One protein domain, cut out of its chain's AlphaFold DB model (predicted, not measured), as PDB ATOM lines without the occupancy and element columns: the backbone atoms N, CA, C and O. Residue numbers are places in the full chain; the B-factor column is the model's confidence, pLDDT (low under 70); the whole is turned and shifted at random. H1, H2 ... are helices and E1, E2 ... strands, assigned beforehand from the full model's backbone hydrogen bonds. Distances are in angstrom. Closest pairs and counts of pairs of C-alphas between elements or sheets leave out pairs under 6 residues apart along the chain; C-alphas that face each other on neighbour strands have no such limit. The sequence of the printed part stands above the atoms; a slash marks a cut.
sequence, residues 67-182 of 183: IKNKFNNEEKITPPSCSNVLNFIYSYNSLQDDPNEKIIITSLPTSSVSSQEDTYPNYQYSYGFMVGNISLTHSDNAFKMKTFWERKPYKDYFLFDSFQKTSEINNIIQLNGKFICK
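Overview. This is residues 67 to 182 of the 183 residues of an uncharacterized protein of Providencia stuartii (UniProt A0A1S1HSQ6). A strongly twisted sheet of four strands makes the body, with one long helix, H2, lying lengthwise over one face and a shorter helix, H4, grazing the sheet. H1, H3 and the loop of residues 118 to 129 lie toward one end of the rod, and the turn between E3 and E4 lies at the other. The printed part has 116 residues, with four named helices and four named strands in the order H1 H2 E1 H3 E2 H4 E3 E4. The sheet's order is E1 E2 E4 E3, all antiparallel, and the class is mixed, helices and strands. The whole is only just compact, close to loose, with a radius of gyration of the C-alphas of 16.0 A and spans of 53 by 26 by 23 A.

Arrangement. H1, residues 67 to 72, is apart from H2, residues 82 to 94. The sheet holds E1, residues 103 to 107, E2, residues 130 to 139, E4, residues 172 to 181, and E3, residues 158 to 165. H2 is on this sheet at a height of 9.5 A, giving two layers, a helix on one face of a sheet. It lies over E1 and E2 and runs along the strands, at 18 degrees to E2 on the local plane. Its closest C-alphas to E1 are those of Asn 93 and Ile 103, 6.6 A apart. E1 and E2 are antiparallel at 145 degrees, with N 104 and O 135 within hydrogen-bond range at 2.8 A. H3, residues 114 to 117, is not on the sheet, and neither is H1. E2 and E4 are antiparallel at 158 degrees, with N 134 and O 177 at 2.8 A. H4, residues 142 to 150, only grazes the sheet with its residues 144 to 149. E2, H4 and E3 form a split strand-helix-strand unit, two strands running the same way with E4 between them, and its crossover is right-handed. E3 bends by 64 degrees at residue 161. E3 and E4 are a hairpin, antiparallel at 166 degrees, with N 178 and O 159 at 2.7 A. In H1, H2 and H4 every O i to N i+4 pair is within hydrogen-bond range; H3 is too short for such a pair.

Along the chain. H1 begins at C-alpha 67, (-12.011, -9.893, -38.151). H2 is 18.1 A long from first to last C-alpha, and E1 11.9 A. E2 spans 29.2 A from C-alpha 130 at (-9.305, -20.158, -46.051). H4 spans 12.1 A, E3 20.2 A, and E4 28.1 A, ending at C-alpha 181, (-6.073, -18.947, -42.077).

Size, cuts and confidence. The two C-alphas farthest apart are those of Pro 121 and Ile 169, at 53.4 A. The printed part has no cut. The link from H3 to E2 is long, with 12 residues. The mean pLDDT of the printed part is 86.5; residue 121 and residues 168 to 170 are under 70.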
ATOM      1  N   ILE A  67     -12.191  -9.780 -36.697       86.69
ATOM      2  CA  ILE A  67     -12.011  -9.893 -38.151       86.69
ATOM      3  C   ILE A  67     -13.111  -9.127 -38.880       86.69
ATOM      4  O   ILE A  67     -12.796  -8.314 -39.740       86.69
ATOM      5  N   LYS A  68     -14.375  -9.308 -38.484       84.69
ATOM      6  CA  LYS A  68     -15.527  -8.562 -39.014       84.69
ATOM      7  C   LYS A  68     -15.359  -7.057 -38.810       84.69
ATOM      8  O   LYS A  68     -15.583  -6.296 -39.741       84.69
ATOM      9  N   ASN A  69     -14.903  -6.627 -37.631       87.50
ATOM     10  CA  ASN A  69     -14.654  -5.204 -37.372       87.50
ATOM     11  C   ASN A  69     -13.557  -4.642 -38.283       87.50
ATOM     12  O   ASN A  69     -13.752  -3.600 -38.895       87.50
ATOM     13  N   LYS A  70     -12.434  -5.356 -38.425       88.31
ATOM     14  CA  LYS A  70     -11.355  -4.954 -39.334       88.31
ATOM     15  C   LYS A  70     -11.808  -4.894 -40.787       88.31
ATOM     16  O   LYS A  70     -11.474  -3.949 -41.482       88.31
ATOM     17  N   PHE A  71     -12.580  -5.885 -41.221       84.50
ATOM     18  CA  PHE A  71     -13.137  -5.950 -42.568       84.50
ATOM     19  C   PHE A  71     -14.040  -4.741 -42.840       84.50
ATOM     20  O   PHE A  71     -13.871  -4.061 -43.845       84.50
ATOM     21  N   ASN A  72     -14.952  -4.428 -41.914       86.50
ATOM     22  CA  ASN A  72     -15.880  -3.301 -42.043       86.50
ATOM     23  C   ASN A  72     -15.184  -1.932 -42.002       86.50
ATOM     24  O   ASN A  72     -15.703  -0.976 -42.567       86.50
ATOM     25  N   ASN A  73     -14.039  -1.838 -41.326       88.12
ATOM     26  CA  ASN A  73     -13.239  -0.619 -41.230       88.12
ATOM     27  C   ASN A  73     -12.194  -0.491 -42.352       88.12
ATOM     28  O   ASN A  73     -11.340   0.389 -42.265       88.12
ATOM     29  N   GLU A  74     -12.206  -1.385 -43.347       84.31
ATOM     30  CA  GLU A  74     -11.193  -1.437 -44.413       84.31
ATOM     31  C   GLU A  74      -9.760  -1.542 -43.855       84.31
ATOM     32  O   GLU A  74      -8.789  -1.034 -44.409       84.31
ATOM     33  N   GLU A  75      -9.596  -2.220 -42.720       87.19
ATOM     34  CA  GLU A  75      -8.291  -2.449 -42.121       87.19
ATOM     35  C   GLU A  75      -7.604  -3.666 -42.749       87.19
ATOM     36  O   GLU A  75      -8.217  -4.664 -43.148       87.19
ATOM     37  N   LYS A  76      -6.268  -3.643 -42.750       86.69
ATOM     38  CA  LYS A  76      -5.477  -4.803 -43.155       86.69
ATOM     39  C   LYS A  76      -5.663  -5.964 -42.165       86.69
ATOM     40  O   LYS A  76      -5.373  -5.856 -40.966       86.69
ATOM     41  N   ILE A  77      -6.069  -7.117 -42.693       89.25
ATOM     42  CA  ILE A  77      -6.165  -8.388 -41.972       89.25
ATOM     43  C   ILE A  77      -5.031  -9.287 -42.462       89.25
ATOM     44  O   ILE A  77      -4.872  -9.503 -43.660       89.25
ATOM     45  N   THR A  78      -4.240  -9.812 -41.526       88.88
ATOM     46  CA  THR A  78      -3.095 -10.683 -41.827       88.88
ATOM     47  C   THR A  78      -3.289 -12.026 -41.121       88.88
ATOM     48  O   THR A  78      -2.809 -12.184 -39.993       88.88
ATOM     49  N   PRO A  79      -4.020 -12.976 -41.735       90.69
ATOM     50  CA  PRO A  79      -4.242 -14.296 -41.156       90.69
ATOM     51  C   PRO A  79      -2.942 -15.064 -40.926       90.69
ATOM     52  O   PRO A  79      -1.985 -14.891 -41.685       90.69
ATOM     53  N   PRO A  80      -2.909 -15.955 -39.924       93.50
ATOM     54  CA  PRO A  80      -1.837 -16.932 -39.800       93.50
ATOM     55  C   PRO A  80      -1.866 -17.925 -40.970       93.50
ATOM     56  O   PRO A  80      -2.910 -18.147 -41.591       93.50
ATOM     57  N   SER A  81      -0.730 -18.575 -41.237       94.50
ATOM     58  CA  SER A  81      -0.698 -19.669 -42.209       94.50
ATOM     59  C   SER A  81      -1.541 -20.854 -41.723       94.50
ATOM     60  O   SER A  81      -1.595 -21.145 -40.523       94.50
ATOM     61  N   CYS A  82      -2.185 -21.572 -42.643       95.19
ATOM     62  CA  CYS A  82      -3.002 -22.734 -42.297       95.19
ATOM     63  C   CYS A  82      -2.166 -23.826 -41.626       95.19
ATOM     64  O   CYS A  82      -2.621 -24.420 -40.651       95.19
ATOM     65  N   SER A  83      -0.914 -24.015 -42.054       95.44
ATOM     66  CA  SER A  83       0.031 -24.920 -41.393       95.44
ATOM     67  C   SER A  83       0.259 -24.546 -39.929       95.44
ATOM     68  O   SER A  83       0.256 -25.423 -39.073       95.44
ATOM     69  N   ASN A  84       0.389 -23.256 -39.602       96.38
ATOM     70  CA  ASN A  84       0.595 -22.821 -38.219       96.38
ATOM     71  C   ASN A  84      -0.633 -23.074 -37.338       96.38
ATOM     72  O   ASN A  84      -0.483 -23.500 -36.190       96.38
ATOM     73  N   VAL A  85      -1.839 -22.826 -37.858       95.94
ATOM     74  CA  VAL A  85      -3.083 -23.078 -37.112       95.94
ATOM     75  C   VAL A  85      -3.299 -24.576 -36.907       95.94
ATOM     76  O   VAL A  85      -3.583 -25.004 -35.790       95.94
ATOM     77  N   LEU A  86      -3.106 -25.381 -37.954       96.06
ATOM     78  CA  LEU A  86      -3.231 -26.837 -37.880       96.06
ATOM     79  C   LEU A  86      -2.190 -27.444 -36.937       96.06
ATOM     80  O   LEU A  86      -2.556 -28.237 -36.074       96.06
ATOM     81  N   ASN A  87      -0.924 -27.022 -37.029       96.19
ATOM     82  CA  ASN A  87       0.129 -27.450 -36.105       96.19
ATOM     83  C   ASN A  87      -0.252 -27.142 -34.658       96.19
ATOM     84  O   ASN A  87      -0.143 -28.013 -33.805       96.19
ATOM     85  N   PHE A  88      -0.758 -25.935 -34.384       95.25
ATOM     86  CA  PHE A  88      -1.247 -25.595 -33.052       95.25
ATOM     87  C   PHE A  88      -2.357 -26.547 -32.586       95.25
ATOM     88  O   PHE A  88      -2.259 -27.070 -31.479       95.25
ATOM     89  N   ILE A  89      -3.385 -26.792 -33.407       94.94
ATOM     90  CA  ILE A  89      -4.501 -27.676 -33.038       94.94
ATOM     91  C   ILE A  89      -3.999 -29.100 -32.766       94.94
ATOM     92  O   ILE A  89      -4.341 -29.683 -31.737       94.94
ATOM     93  N   TYR A  90      -3.156 -29.651 -33.640       95.44
ATOM     94  CA  TYR A  90      -2.613 -30.999 -33.471       95.44
ATOM     95  C   TYR A  90      -1.704 -31.109 -32.246       95.44
ATOM     96  O   TYR A  90      -1.872 -32.032 -31.449       95.44
ATOM     97  N   SER A  91      -0.792 -30.154 -32.044       94.69
ATOM     98  CA  SER A  91       0.062 -30.117 -30.855       94.69
ATOM     99  C   SER A  91      -0.766 -29.966 -29.583       94.69
ATOM    100  O   SER A  91      -0.549 -30.708 -28.631       94.69
ATOM    101  N   TYR A  92      -1.758 -29.076 -29.567       92.25
ATOM    102  CA  TYR A  92      -2.659 -28.924 -28.427       92.25
ATOM    103  C   TYR A  92      -3.373 -30.242 -28.103       92.25
ATOM    104  O   TYR A  92      -3.305 -30.703 -26.967       92.25
ATOM    105  N   ASN A  93      -3.975 -30.888 -29.105       93.81
ATOM    106  CA  ASN A  93      -4.684 -32.157 -28.937       93.81
ATOM    107  C   ASN A  93      -3.779 -33.307 -28.480       93.81
ATOM    108  O   ASN A  93      -4.260 -34.198 -27.781       93.81
ATOM    109  N   SER A  94      -2.497 -33.303 -28.860       94.12
ATOM    110  CA  SER A  94      -1.518 -34.300 -28.397       94.12
ATOM    111  C   SER A  94      -1.181 -34.180 -26.910       94.12
ATOM    112  O   SER A  94      -0.741 -35.153 -26.313       94.12
ATOM    113  N   LEU A  95      -1.415 -33.004 -26.314       91.62
ATOM    114  CA  LEU A  95      -1.200 -32.737 -24.891       91.62
ATOM    115  C   LEU A  95      -2.467 -32.943 -24.046       91.62
ATOM    116  O   LEU A  95      -2.412 -32.748 -22.837       91.62
ATOM    117  N   GLN A  96      -3.610 -33.254 -24.668       89.56
ATOM    118  CA  GLN A  96      -4.866 -33.483 -23.956       89.56
ATOM    119  C   GLN A  96      -5.119 -34.980 -23.784       89.56
ATOM    120  O   GLN A  96      -5.327 -35.701 -24.768       89.56
ATOM    121  N   ASP A  97      -5.170 -35.421 -22.532       87.25
ATOM    122  CA  ASP A  97      -5.539 -36.794 -22.188       87.25
ATOM    123  C   ASP A  97      -7.059 -36.996 -22.252       87.25
ATOM    124  O   ASP A  97      -7.520 -38.033 -22.730       87.25
ATOM    125  N   ASP A  98      -7.846 -35.987 -21.856       84.19
ATOM    126  CA  ASP A  98      -9.309 -36.027 -21.930       84.19
ATOM    127  C   ASP A  98      -9.793 -35.748 -23.368       84.19
ATOM    128  O   ASP A  98      -9.552 -34.662 -23.912       84.19
ATOM    129  N   PRO A  99     -10.514 -36.687 -24.013       80.38
ATOM    130  CA  PRO A  99     -11.158 -36.439 -25.301       80.38
ATOM    131  C   PRO A  99     -12.110 -35.236 -25.288       80.38
ATOM    132  O   PRO A  99     -12.274 -34.595 -26.325       80.38
ATOM    133  N   ASN A 100     -12.704 -34.907 -24.136       79.06
ATOM    134  CA  ASN A 100     -13.625 -33.783 -23.982       79.06
ATOM    135  C   ASN A 100     -12.941 -32.417 -23.913       79.06
ATOM    136  O   ASN A 100     -13.636 -31.412 -23.835       79.06
ATOM    137  N   GLU A 101     -11.610 -32.362 -23.932       81.75
ATOM    138  CA  GLU A 101     -10.851 -31.107 -23.978       81.75
ATOM    139  C   GLU A 101     -10.136 -30.912 -25.327       81.75
ATOM    140  O   GLU A 101      -9.384 -29.949 -25.508       81.75
ATOM    141  N   LYS A 102     -10.378 -31.801 -26.304       90.56
ATOM    142  CA  LYS A 102      -9.785 -31.743 -27.649       90.56
ATOM    143  C   LYS A 102     -10.582 -30.852 -28.600       90.56
ATOM    144  O   LYS A 102     -11.809 -30.798 -28.578       90.56
ATOM    145  N   ILE A 103      -9.858 -30.196 -29.506       93.00
ATOM    146  CA  ILE A 103     -10.430 -29.448 -30.629       93.00
ATOM    147  C   ILE A 103     -10.550 -30.401 -31.820       93.00
ATOM    148  O   ILE A 103      -9.550 -30.835 -32.388       93.00
ATOM    149  N   ILE A 104     -11.770 -30.721 -32.227       95.12
ATOM    150  CA  ILE A 104     -12.054 -31.601 -33.361       95.12
ATOM    151  C   ILE A 104     -12.137 -30.753 -34.625       95.12
ATOM    152  O   ILE A 104     -12.966 -29.853 -34.713       95.12
ATOM    153  N   ILE A 105     -11.308 -31.054 -35.625       96.31
ATOM    154  CA  ILE A 105     -11.425 -30.453 -36.959       96.31
ATOM    155  C   ILE A 105     -12.503 -31.222 -37.720       96.31
ATOM    156  O   ILE A 105     -12.313 -32.391 -38.052       96.31
ATOM    157  N   THR A 106     -13.635 -30.576 -37.989       95.75
ATOM    158  CA  THR A 106     -14.758 -31.180 -38.721       95.75
ATOM    159  C   THR A 106     -14.651 -30.952 -40.226       95.75
ATOM    160  O   THR A 106     -15.169 -31.752 -41.004       95.75
ATOM    161  N   SER A 107     -13.936 -29.910 -40.662       95.56
ATOM    162  CA  SER A 107     -13.542 -29.739 -42.063       95.56
ATOM    163  C   SER A 107     -12.230 -28.967 -42.196       95.56
ATOM    164  O   SER A 107     -11.982 -27.999 -41.477       95.56
ATOM    165  N   LEU A 108     -11.395 -29.377 -43.150       94.06
ATOM    166  CA  LEU A 108     -10.139 -28.695 -43.455       94.06
ATOM    167  C   LEU A 108     -10.367 -27.446 -44.328       94.06
ATOM    168  O   LEU A 108     -11.310 -27.422 -45.121       94.06
ATOM    169  N   PRO A 109      -9.484 -26.434 -44.235       91.00
ATOM    170  CA  PRO A 109      -9.462 -25.301 -45.151       91.00
ATOM    171  C   PRO A 109      -8.956 -25.758 -46.526       91.00
ATOM    172  O   PRO A 109      -7.752 -25.863 -46.751       91.00
ATOM    173  N   THR A 110      -9.869 -26.075 -47.444       85.75
ATOM    174  CA  THR A 110      -9.527 -26.639 -48.765       85.75
ATOM    175  C   THR A 110      -9.475 -25.606 -49.885       85.75
ATOM    176  O   THR A 110      -8.766 -25.811 -50.867       85.75
ATOM    177  N   SER A 111     -10.198 -24.493 -49.756       80.62
ATOM    178  CA  SER A 111     -10.292 -23.458 -50.789       80.62
ATOM    179  C   SER A 111     -10.170 -22.056 -50.198       80.62
ATOM    180  O   SER A 111     -10.540 -21.807 -49.050       80.62
ATOM    181  N   SER A 112      -9.578 -21.165 -50.994       83.62
ATOM    182  CA  SER A 112      -9.449 -19.740 -50.699       83.62
ATOM    183  C   SER A 112     -10.657 -18.995 -51.252       83.62
ATOM    184  O   SER A 112     -11.085 -19.272 -52.373       83.62
ATOM    185  N   VAL A 113     -11.151 -18.007 -50.508       82.06
ATOM    186  CA  VAL A 113     -12.172 -17.062 -50.994       82.06
ATOM    187  C   VAL A 113     -11.598 -16.006 -51.942       82.06
ATOM    188  O   VAL A 113     -12.343 -15.174 -52.440       82.06
ATOM    189  N   SER A 114     -10.292 -16.033 -52.235       77.56
ATOM    190  CA  SER A 114      -9.638 -15.059 -53.124       77.56
ATOM    191  C   SER A 114     -10.318 -14.941 -54.486       77.56
ATOM    192  O   SER A 114     -10.532 -13.835 -54.954       77.56
ATOM    193  N   SER A 115     -10.761 -16.053 -55.085       73.69
ATOM    194  CA  SER A 115     -11.476 -16.005 -56.368       73.69
ATOM    195  C   SER A 115     -12.818 -15.271 -56.287       73.69
ATOM    196  O   SER A 115     -13.293 -14.758 -57.293       73.69
ATOM    197  N   GLN A 116     -13.436 -15.224 -55.104       75.25
ATOM    198  CA  GLN A 116     -14.643 -14.444 -54.845       75.25
ATOM    199  C   GLN A 116     -14.283 -12.981 -54.569       75.25
ATOM    200  O   GLN A 116     -14.962 -12.093 -55.071       75.25
ATOM    201  N   GLU A 117     -13.202 -12.715 -53.831       77.06
ATOM    202  CA  GLU A 117     -12.681 -11.357 -53.601       77.06
ATOM    203  C   GLU A 117     -12.315 -10.658 -54.920       77.06
ATOM    204  O   GLU A 117     -12.663  -9.495 -55.107       77.06
ATOM    205  N   ASP A 118     -11.719 -11.388 -55.867       74.12
ATOM    206  CA  ASP A 118     -11.323 -10.889 -57.191       74.12
ATOM    207  C   ASP A 118     -12.518 -10.398 -58.034       74.12
ATOM    208  O   ASP A 118     -12.343  -9.622 -58.974       74.12
ATOM    209  N   THR A 119     -13.749 -10.810 -57.698       77.56
ATOM    210  CA  THR A 119     -14.971 -10.328 -58.372       77.56
ATOM    211  C   THR A 119     -15.415  -8.936 -57.916       77.56
ATOM    212  O   THR A 119     -16.297  -8.344 -58.540       77.56
ATOM    213  N   TYR A 120     -14.794  -8.382 -56.868       73.75
ATOM    214  CA  TYR A 120     -15.115  -7.068 -56.314       73.75
ATOM    215  C   TYR A 120     -14.003  -6.053 -56.641       73.75
ATOM    216  O   TYR A 120     -13.034  -5.929 -55.893       73.75
ATOM    217  N   PRO A 121     -14.133  -5.262 -57.727       63.72
ATOM    218  CA  PRO A 121     -13.051  -4.409 -58.238       63.72
ATOM    219  C   PRO A 121     -12.643  -3.257 -57.304       63.72
ATOM    220  O   PRO A 121     -11.565  -2.694 -57.465       63.72
ATOM    221  N   ASN A 122     -13.482  -2.915 -56.321       71.94
ATOM    222  CA  ASN A 122     -13.228  -1.841 -55.354       71.94
ATOM    223  C   ASN A 122     -12.646  -2.353 -54.027       71.94
ATOM    224  O   ASN A 122     -12.540  -1.591 -53.068       71.94
ATOM    225  N   TYR A 123     -12.317  -3.641 -53.933       70.25
ATOM    226  CA  TYR A 123     -11.857  -4.237 -52.689       70.25
ATOM    227  C   TYR A 123     -10.359  -3.973 -52.487       70.25
ATOM    228  O   TYR A 123      -9.516  -4.500 -53.208       70.25
ATOM    229  N   GLN A 124     -10.015  -3.124 -51.511       71.38
ATOM    230  CA  GLN A 124      -8.639  -2.643 -51.315       71.38
ATOM    231  C   GLN A 124      -7.647  -3.764 -50.958       71.38
ATOM    232  O   GLN A 124      -6.456  -3.669 -51.262       71.38
ATOM    233  N   TYR A 125      -8.126  -4.830 -50.313       71.81
ATOM    234  CA  TYR A 125      -7.302  -5.934 -49.841       71.81
ATOM    235  C   TYR A 125      -7.907  -7.280 -50.245       71.81
ATOM    236  O   TYR A 125      -8.948  -7.661 -49.724       71.81
ATOM    237  N   SER A 126      -7.217  -8.056 -51.089       76.38
ATOM    238  CA  SER A 126      -7.489  -9.498 -51.167       76.38
ATOM    239  C   SER A 126      -6.875 -10.179 -49.946       76.38
ATOM    240  O   SER A 126      -5.647 -10.213 -49.764       76.38
ATOM    241  N   TYR A 127      -7.726 -10.703 -49.070       77.75
ATOM    242  CA  TYR A 127      -7.284 -11.380 -47.864       77.75
ATOM    243  C   TYR A 127      -6.949 -12.850 -48.136       77.75
ATOM    244  O   TYR A 127      -6.005 -13.377 -47.532       77.75
ATOM    245  N   GLY A 128      -7.625 -13.485 -49.096       83.12
ATOM    246  CA  GLY A 128      -7.403 -14.880 -49.476       83.12
ATOM    247  C   GLY A 128      -7.649 -15.833 -48.312       83.12
ATOM    248  O   GLY A 128      -6.841 -16.733 -48.061       83.12
ATOM    249  N   PHE A 129      -8.717 -15.579 -47.549       89.62
ATOM    250  CA  PHE A 129      -9.069 -16.412 -46.407       89.62
ATOM    251  C   PHE A 129      -9.358 -17.843 -46.842       89.62
ATOM    252  O   PHE A 129     -10.058 -18.100 -47.821       89.62
ATOM    253  N   MET A 130      -8.868 -18.777 -46.045       93.19
ATOM    254  CA  MET A 130      -9.305 -20.158 -46.051       93.19
ATOM    255  C   MET A 130      -9.967 -20.454 -44.710       93.19
ATOM    256  O   MET A 130      -9.536 -19.948 -43.668       93.19
ATOM    257  N   VAL A 131     -11.020 -21.267 -44.738       93.00
ATOM    258  CA  VAL A 131     -11.859 -21.532 -43.567       93.00
ATOM    259  C   VAL A 131     -11.910 -23.027 -43.301       93.00
ATOM    260  O   VAL A 131     -12.301 -23.800 -44.174       93.00
ATOM    261  N   GLY A 132     -11.524 -23.431 -42.094       95.00
ATOM    262  CA  GLY A 132     -11.787 -24.769 -41.572       95.00
ATOM    263  C   GLY A 132     -12.859 -24.724 -40.488       95.00
ATOM    264  O   GLY A 132     -13.011 -23.705 -39.813       95.00
ATOM    265  N   ASN A 133     -13.591 -25.821 -40.306       96.12
ATOM    266  CA  ASN A 133     -14.599 -25.947 -39.256       96.12
ATOM    267  C   ASN A 133     -14.038 -26.748 -38.080       96.12
ATOM    268  O   ASN A 133     -13.290 -27.715 -38.262       96.12
ATOM    269  N   ILE A 134     -14.427 -26.347 -36.873       95.38
ATOM    270  CA  ILE A 134     -14.072 -27.021 -35.628       95.38
ATOM    271  C   ILE A 134     -15.292 -27.251 -34.742       95.38
ATOM    272  O   ILE A 134     -16.270 -26.505 -34.768       95.38
ATOM    273  N   SER A 135     -15.178 -28.270 -33.903       93.94
ATOM    274  CA  SER A 135     -16.050 -28.525 -32.766       93.94
ATOM    275  C   SER A 135     -15.181 -28.778 -31.544       93.94
ATOM    276  O   SER A 135     -14.151 -29.440 -31.642       93.94
ATOM    277  N   LEU A 136     -15.592 -28.291 -30.383       89.94
ATOM    278  CA  LEU A 136     -14.995 -28.681 -29.111       89.94
ATOM    279  C   LEU A 136     -16.084 -28.942 -28.083       89.94
ATOM    280  O   LEU A 136     -17.161 -28.345 -28.123       89.94
ATOM    281  N   THR A 137     -15.783 -29.825 -27.149       89.38
ATOM    282  CA  THR A 137     -16.512 -29.918 -25.894       89.38
ATOM    283  C   THR A 137     -15.686 -29.259 -24.799       89.38
ATOM    284  O   THR A 137     -14.485 -29.036 -24.950       89.38
ATOM    285  N   HIS A 138     -16.350 -28.811 -23.742       86.19
ATOM    286  CA  HIS A 138     -15.680 -28.247 -22.580       86.19
ATOM    287  C   HIS A 138     -16.617 -28.280 -21.376       86.19
ATOM    288  O   HIS A 138     -17.834 -28.345 -21.534       86.19
ATOM    289  N   SER A 139     -16.068 -28.158 -20.169       86.50
ATOM    290  CA  SER A 139     -16.880 -27.932 -18.971       86.50
ATOM    291  C   SER A 139     -17.746 -26.666 -19.083       86.50
ATOM    292  O   SER A 139     -17.272 -25.615 -19.531       86.50
ATOM    293  N   ASP A 140     -18.997 -26.775 -18.629       86.44
ATOM    294  CA  ASP A 140     -19.985 -25.701 -18.478       86.44
ATOM    295  C   ASP A 140     -19.579 -24.763 -17.335       86.44
ATOM    296  O   ASP A 140     -20.097 -24.786 -16.217       86.44
ATOM    297  N   ASN A 141     -18.522 -23.997 -17.582       84.62
ATOM    298  CA  ASN A 141     -17.974 -23.053 -16.631       84.62
ATOM    299  C   ASN A 141     -17.395 -21.857 -17.384       84.62
ATOM    300  O   ASN A 141     -16.327 -21.939 -17.995       84.62
ATOM    301  N   ALA A 142     -18.092 -20.721 -17.306       78.44
ATOM    302  CA  ALA A 142     -17.721 -19.502 -18.019       78.44
ATOM    303  C   ALA A 142     -16.300 -19.017 -17.683       78.44
ATOM    304  O   ALA A 142     -15.584 -18.543 -18.565       78.44
ATOM    305  N   PHE A 143     -15.858 -19.167 -16.429       77.94
ATOM    306  CA  PHE A 143     -14.510 -18.773 -16.019       77.94
ATOM    307  C   PHE A 143     -13.437 -19.670 -16.644       77.94
ATOM    308  O   PHE A 143     -12.456 -19.163 -17.198       77.94
ATOM    309  N   LYS A 144     -13.632 -20.994 -16.607       81.56
ATOM    310  CA  LYS A 144     -12.717 -21.940 -17.256       81.56
ATOM    311  C   LYS A 144     -12.685 -21.714 -18.766       81.56
ATOM    312  O   LYS A 144     -11.599 -21.634 -19.323       81.56
ATOM    313  N   MET A 145     -13.840 -21.514 -19.403       80.56
ATOM    314  CA  MET A 145     -13.937 -21.239 -20.840       80.56
ATOM    315  C   MET A 145     -13.215 -19.943 -21.238       80.56
ATOM    316  O   MET A 145     -12.451 -19.912 -22.201       80.56
ATOM    317  N   LYS A 146     -13.407 -18.865 -20.472       80.44
ATOM    318  CA  LYS A 146     -12.694 -17.603 -20.694       80.44
ATOM    319  C   LYS A 146     -11.180 -17.800 -20.581       80.44
ATOM    320  O   LYS A 146     -10.437 -17.415 -21.479       80.44
ATOM    321  N   THR A 147     -10.736 -18.450 -19.507       80.31
ATOM    322  CA  THR A 147      -9.313 -18.720 -19.246       80.31
ATOM    323  C   THR A 147      -8.698 -19.606 -20.329       80.31
ATOM    324  O   THR A 147      -7.566 -19.370 -20.755       80.31
ATOM    325  N   PHE A 148      -9.460 -20.593 -20.802       81.44
ATOM    326  CA  PHE A 148      -9.076 -21.475 -21.892       81.44
ATOM    327  C   PHE A 148      -8.734 -20.674 -23.152       81.44
ATOM    328  O   PHE A 148      -7.642 -20.847 -23.692       81.44
ATOM    329  N   TRP A 149      -9.616 -19.762 -23.575       80.75
ATOM    330  CA  TRP A 149      -9.460 -18.998 -24.819       80.75
ATOM    331  C   TRP A 149      -8.479 -17.834 -24.740       80.75
ATOM    332  O   TRP A 149      -7.786 -17.553 -25.720       80.75
ATOM    333  N   GLU A 150      -8.387 -17.146 -23.601       80.88
ATOM    334  CA  GLU A 150      -7.588 -15.918 -23.487       80.88
ATOM    335  C   GLU A 150      -6.109 -16.111 -23.832       80.88
ATOM    336  O   GLU A 150      -5.481 -15.178 -24.342       80.88
ATOM    337  N   ARG A 151      -5.584 -17.318 -23.591       78.31
ATOM    338  CA  ARG A 151      -4.172 -17.677 -23.770       78.31
ATOM    339  C   ARG A 151      -3.881 -18.466 -25.048       78.31
ATOM    340  O   ARG A 151      -2.733 -18.854 -25.251       78.31
ATOM    341  N   LYS A 152      -4.875 -18.739 -25.900       84.81
ATOM    342  CA  LYS A 152      -4.617 -19.487 -27.138       84.81
ATOM    343  C   LYS A 152      -3.988 -18.585 -28.204       84.81
ATOM    344  O   LYS A 152      -4.438 -17.449 -28.393       84.81
ATOM    345  N   PRO A 153      -2.975 -19.079 -28.939       89.44
ATOM    346  CA  PRO A 153      -2.514 -18.401 -30.137       89.44
ATOM    347  C   PRO A 153      -3.660 -18.322 -31.149       89.44
ATOM    348  O   PRO A 153      -4.566 -19.154 -31.158       89.44
ATOM    349  N   TYR A 154      -3.622 -17.299 -32.000       90.88
ATOM    350  CA  TYR A 154      -4.601 -17.103 -33.073       90.88
ATOM    351  C   TYR A 154      -6.063 -16.982 -32.611       90.88
ATOM    352  O   TYR A 154      -6.945 -17.105 -33.448       90.88
ATOM    353  N   LYS A 155      -6.347 -16.703 -31.327       88.62
ATOM    354  CA  LYS A 155      -7.725 -16.600 -30.800       88.62
ATOM    355  C   LYS A 155      -8.641 -15.687 -31.625       88.62
ATOM    356  O   LYS A 155      -9.802 -16.005 -31.818       88.62
ATOM    357  N   ASP A 156      -8.092 -14.595 -32.165       89.44
ATOM    358  CA  ASP A 156      -8.827 -13.634 -32.997       89.44
ATOM    359  C   ASP A 156      -9.263 -14.228 -34.354       89.44
ATOM    360  O   ASP A 156     -10.095 -13.636 -35.036       89.44
ATOM    361  N   TYR A 157      -8.700 -15.377 -34.739       91.88
ATOM    362  CA  TYR A 157      -8.983 -16.134 -35.959       91.88
ATOM    363  C   TYR A 157      -9.829 -17.385 -35.718       91.88
ATOM    364  O   TYR A 157     -10.117 -18.096 -36.677       91.88
ATOM    365  N   PHE A 158     -10.257 -17.641 -34.480       90.88
ATOM    366  CA  PHE A 158     -11.296 -18.618 -34.173       90.88
ATOM    367  C   PHE A 158     -12.635 -17.892 -34.014       90.88
ATOM    368  O   PHE A 158     -12.758 -16.961 -33.220       90.88
ATOM    369  N   LEU A 159     -13.638 -18.308 -34.783       90.00
ATOM    370  CA  LEU A 159     -14.978 -17.728 -34.793       90.00
ATOM    371  C   LEU A 159     -15.983 -18.770 -34.311       90.00
ATOM    372  O   LEU A 159     -16.102 -19.824 -34.928       90.00
ATOM    373  N   PHE A 160     -16.711 -18.494 -33.233       88.75
ATOM    374  CA  PHE A 160     -17.727 -19.414 -32.717       88.75
ATOM    375  C   PHE A 160     -19.101 -19.083 -33.286       88.75
ATOM    376  O   PHE A 160     -19.589 -17.965 -33.146       88.75
ATOM    377  N   ASP A 161     -19.718 -20.079 -33.913       89.81
ATOM    378  CA  ASP A 161     -21.033 -19.954 -34.536       89.81
ATOM    379  C   ASP A 161     -22.146 -20.326 -33.552       89.81
ATOM    380  O   ASP A 161     -23.237 -19.751 -33.590       89.81
ATOM    381  N   SER A 162     -21.882 -21.297 -32.675       91.56
ATOM    382  CA  SER A 162     -22.843 -21.752 -31.677       91.56
ATOM    383  C   SER A 162     -22.179 -22.353 -30.448       91.56
ATOM    384  O   SER A 162     -21.059 -22.868 -30.504       91.56
ATOM    385  N   PHE A 163     -22.909 -22.321 -29.336       91.06
ATOM    386  CA  PHE A 163     -22.605 -23.127 -28.165       91.06
ATOM    387  C   PHE A 163     -23.898 -23.629 -27.520       91.06
ATOM    388  O   PHE A 163     -24.915 -22.933 -27.517       91.06
ATOM    389  N   GLN A 164     -23.877 -24.856 -27.010       92.56
ATOM    390  CA  GLN A 164     -25.074 -25.512 -26.495       92.56
ATOM    391  C   GLN A 164     -24.773 -26.433 -25.317       92.56
ATOM    392  O   GLN A 164     -23.748 -27.119 -25.289       92.56
ATOM    393  N   LYS A 165     -25.718 -26.475 -24.383       92.00
ATOM    394  CA  LYS A 165     -25.832 -27.460 -23.311       92.00
ATOM    395  C   LYS A 165     -27.129 -28.224 -23.528       92.00
ATOM    396  O   LYS A 165     -28.192 -27.613 -23.587       92.00
ATOM    397  N   THR A 166     -27.051 -29.545 -23.640       82.56
ATOM    398  CA  THR A 166     -28.215 -30.392 -23.955       82.56
ATOM    399  C   THR A 166     -28.737 -31.198 -22.764       82.56
ATOM    400  O   THR A 166     -29.793 -31.814 -22.872       82.56
ATOM    401  N   SER A 167     -28.031 -31.216 -21.627       73.44
ATOM    402  CA  SER A 167     -28.463 -31.941 -20.427       73.44
ATOM    403  C   SER A 167     -27.851 -31.377 -19.143       73.44
ATOM    404  O   SER A 167     -26.714 -30.899 -19.127       73.44
ATOM    405  N   GLU A 168     -28.599 -31.512 -18.047       65.81
ATOM    406  CA  GLU A 168     -28.196 -31.157 -16.682       65.81
ATOM    407  C   GLU A 168     -27.038 -32.026 -16.167       65.81
ATOM    408  O   GLU A 168     -26.208 -31.559 -15.393       65.81
ATOM    409  N   ILE A 169     -26.961 -33.283 -16.618       62.75
ATOM    410  CA  ILE A 169     -26.101 -34.310 -16.009       62.75
ATOM    411  C   ILE A 169     -24.639 -34.151 -16.429       62.75
ATOM    412  O   ILE A 169     -23.730 -34.428 -15.650       62.75
ATOM    413  N   ASN A 170     -24.398 -33.687 -17.655       68.56
ATOM    414  CA  ASN A 170     -23.065 -33.795 -18.233       68.56
ATOM    415  C   ASN A 170     -22.178 -32.592 -17.912       68.56
ATOM    416  O   ASN A 170     -20.973 -32.718 -18.071       68.56
ATOM    417  N   ASN A 171     -22.734 -31.446 -17.473       81.19
ATOM    418  CA  ASN A 171     -21.997 -30.181 -17.273       81.19
ATOM    419  C   ASN A 171     -20.955 -29.912 -18.376       81.19
ATOM    420  O   ASN A 171     -19.883 -29.365 -18.124       81.19
ATOM    421  N   ILE A 172     -21.275 -30.339 -19.597       86.62
ATOM    422  CA  ILE A 172     -20.442 -30.242 -20.784       86.62
ATOM    423  C   ILE A 172     -21.225 -29.426 -21.789       86.62
ATOM    424  O   ILE A 172     -22.428 -29.618 -21.987       86.62
ATOM    425  N   ILE A 173     -20.505 -28.519 -22.425       89.62
ATOM    426  CA  ILE A 173     -21.011 -27.644 -23.461       89.62
ATOM    427  C   ILE A 173     -20.292 -27.988 -24.748       89.62
ATOM    428  O   ILE A 173     -19.086 -28.230 -24.754       89.62
ATOM    429  N   GLN A 174     -21.044 -28.026 -25.836       91.56
ATOM    430  CA  GLN A 174     -20.494 -28.181 -27.171       91.56
ATOM    431  C   GLN A 174     -20.405 -26.802 -27.809       91.56
ATOM    432  O   GLN A 174     -21.385 -26.059 -27.791       91.56
ATOM    433  N   LEU A 175     -19.253 -26.471 -28.380       90.88
ATOM    434  CA  LEU A 175     -19.036 -25.250 -29.138       90.88
ATOM    435  C   LEU A 175     -18.662 -25.631 -30.560       90.88
ATOM    436  O   LEU A 175     -17.753 -26.432 -30.777       90.88
ATOM    437  N   ASN A 176     -19.339 -25.017 -31.521       93.56
ATOM    438  CA  ASN A 176     -19.030 -25.176 -32.933       93.56
ATOM    439  C   ASN A 176     -18.558 -23.842 -33.487       93.56
ATOM    440  O   ASN A 176     -19.079 -22.776 -33.142       93.56
ATOM    441  N   GLY A 177     -17.568 -23.903 -34.360       93.31
ATOM    442  CA  GLY A 177     -16.987 -22.707 -34.925       93.31
ATOM    443  C   GLY A 177     -16.122 -22.985 -36.132       93.31
ATOM    444  O   GLY A 177     -16.105 -24.073 -36.707       93.31
ATOM    445  N   LYS A 178     -15.382 -21.953 -36.497       93.50
ATOM    446  CA  LYS A 178     -14.499 -21.882 -37.644       93.50
ATOM    447  C   LYS A 178     -13.143 -21.381 -37.197       93.50
ATOM    448  O   LYS A 178     -13.040 -20.636 -36.225       93.50
ATOM    449  N   PHE A 179     -12.113 -21.735 -37.942       93.62
ATOM    450  CA  PHE A 179     -10.843 -21.030 -37.889       93.62
ATOM    451  C   PHE A 179     -10.504 -20.467 -39.261       93.62
ATOM    452  O   PHE A 179     -10.779 -21.088 -40.289       93.62
ATOM    453  N   ILE A 180      -9.910 -19.279 -39.259       93.56
ATOM    454  CA  ILE A 180      -9.494 -18.557 -40.458       93.56
ATOM    455  C   ILE A 180      -7.975 -18.613 -40.567       93.56
ATOM    456  O   ILE A 180      -7.248 -18.345 -39.611       93.56
ATOM    457  N   CYS A 181      -7.491 -18.935 -41.756       94.38
ATOM    458  CA  CYS A 181      -6.073 -18.947 -42.077       94.38
ATOM    459  C   CYS A 181      -5.842 -18.530 -43.532       94.38
ATOM    460  O   CYS A 181      -6.782 -18.187 -44.251       94.38
ATOM    461  N   LYS A 182      -4.582 -18.536 -43.959       92.75
ATOM    462  CA  LYS A 182      -4.166 -18.333 -45.349       92.75
ATOM    463  C   LYS A 182      -3.156 -19.409 -45.748       92.75
ATOM    464  O   LYS A 182      -2.477 -19.952 -44.878       92.75
TER     465      LYS A 182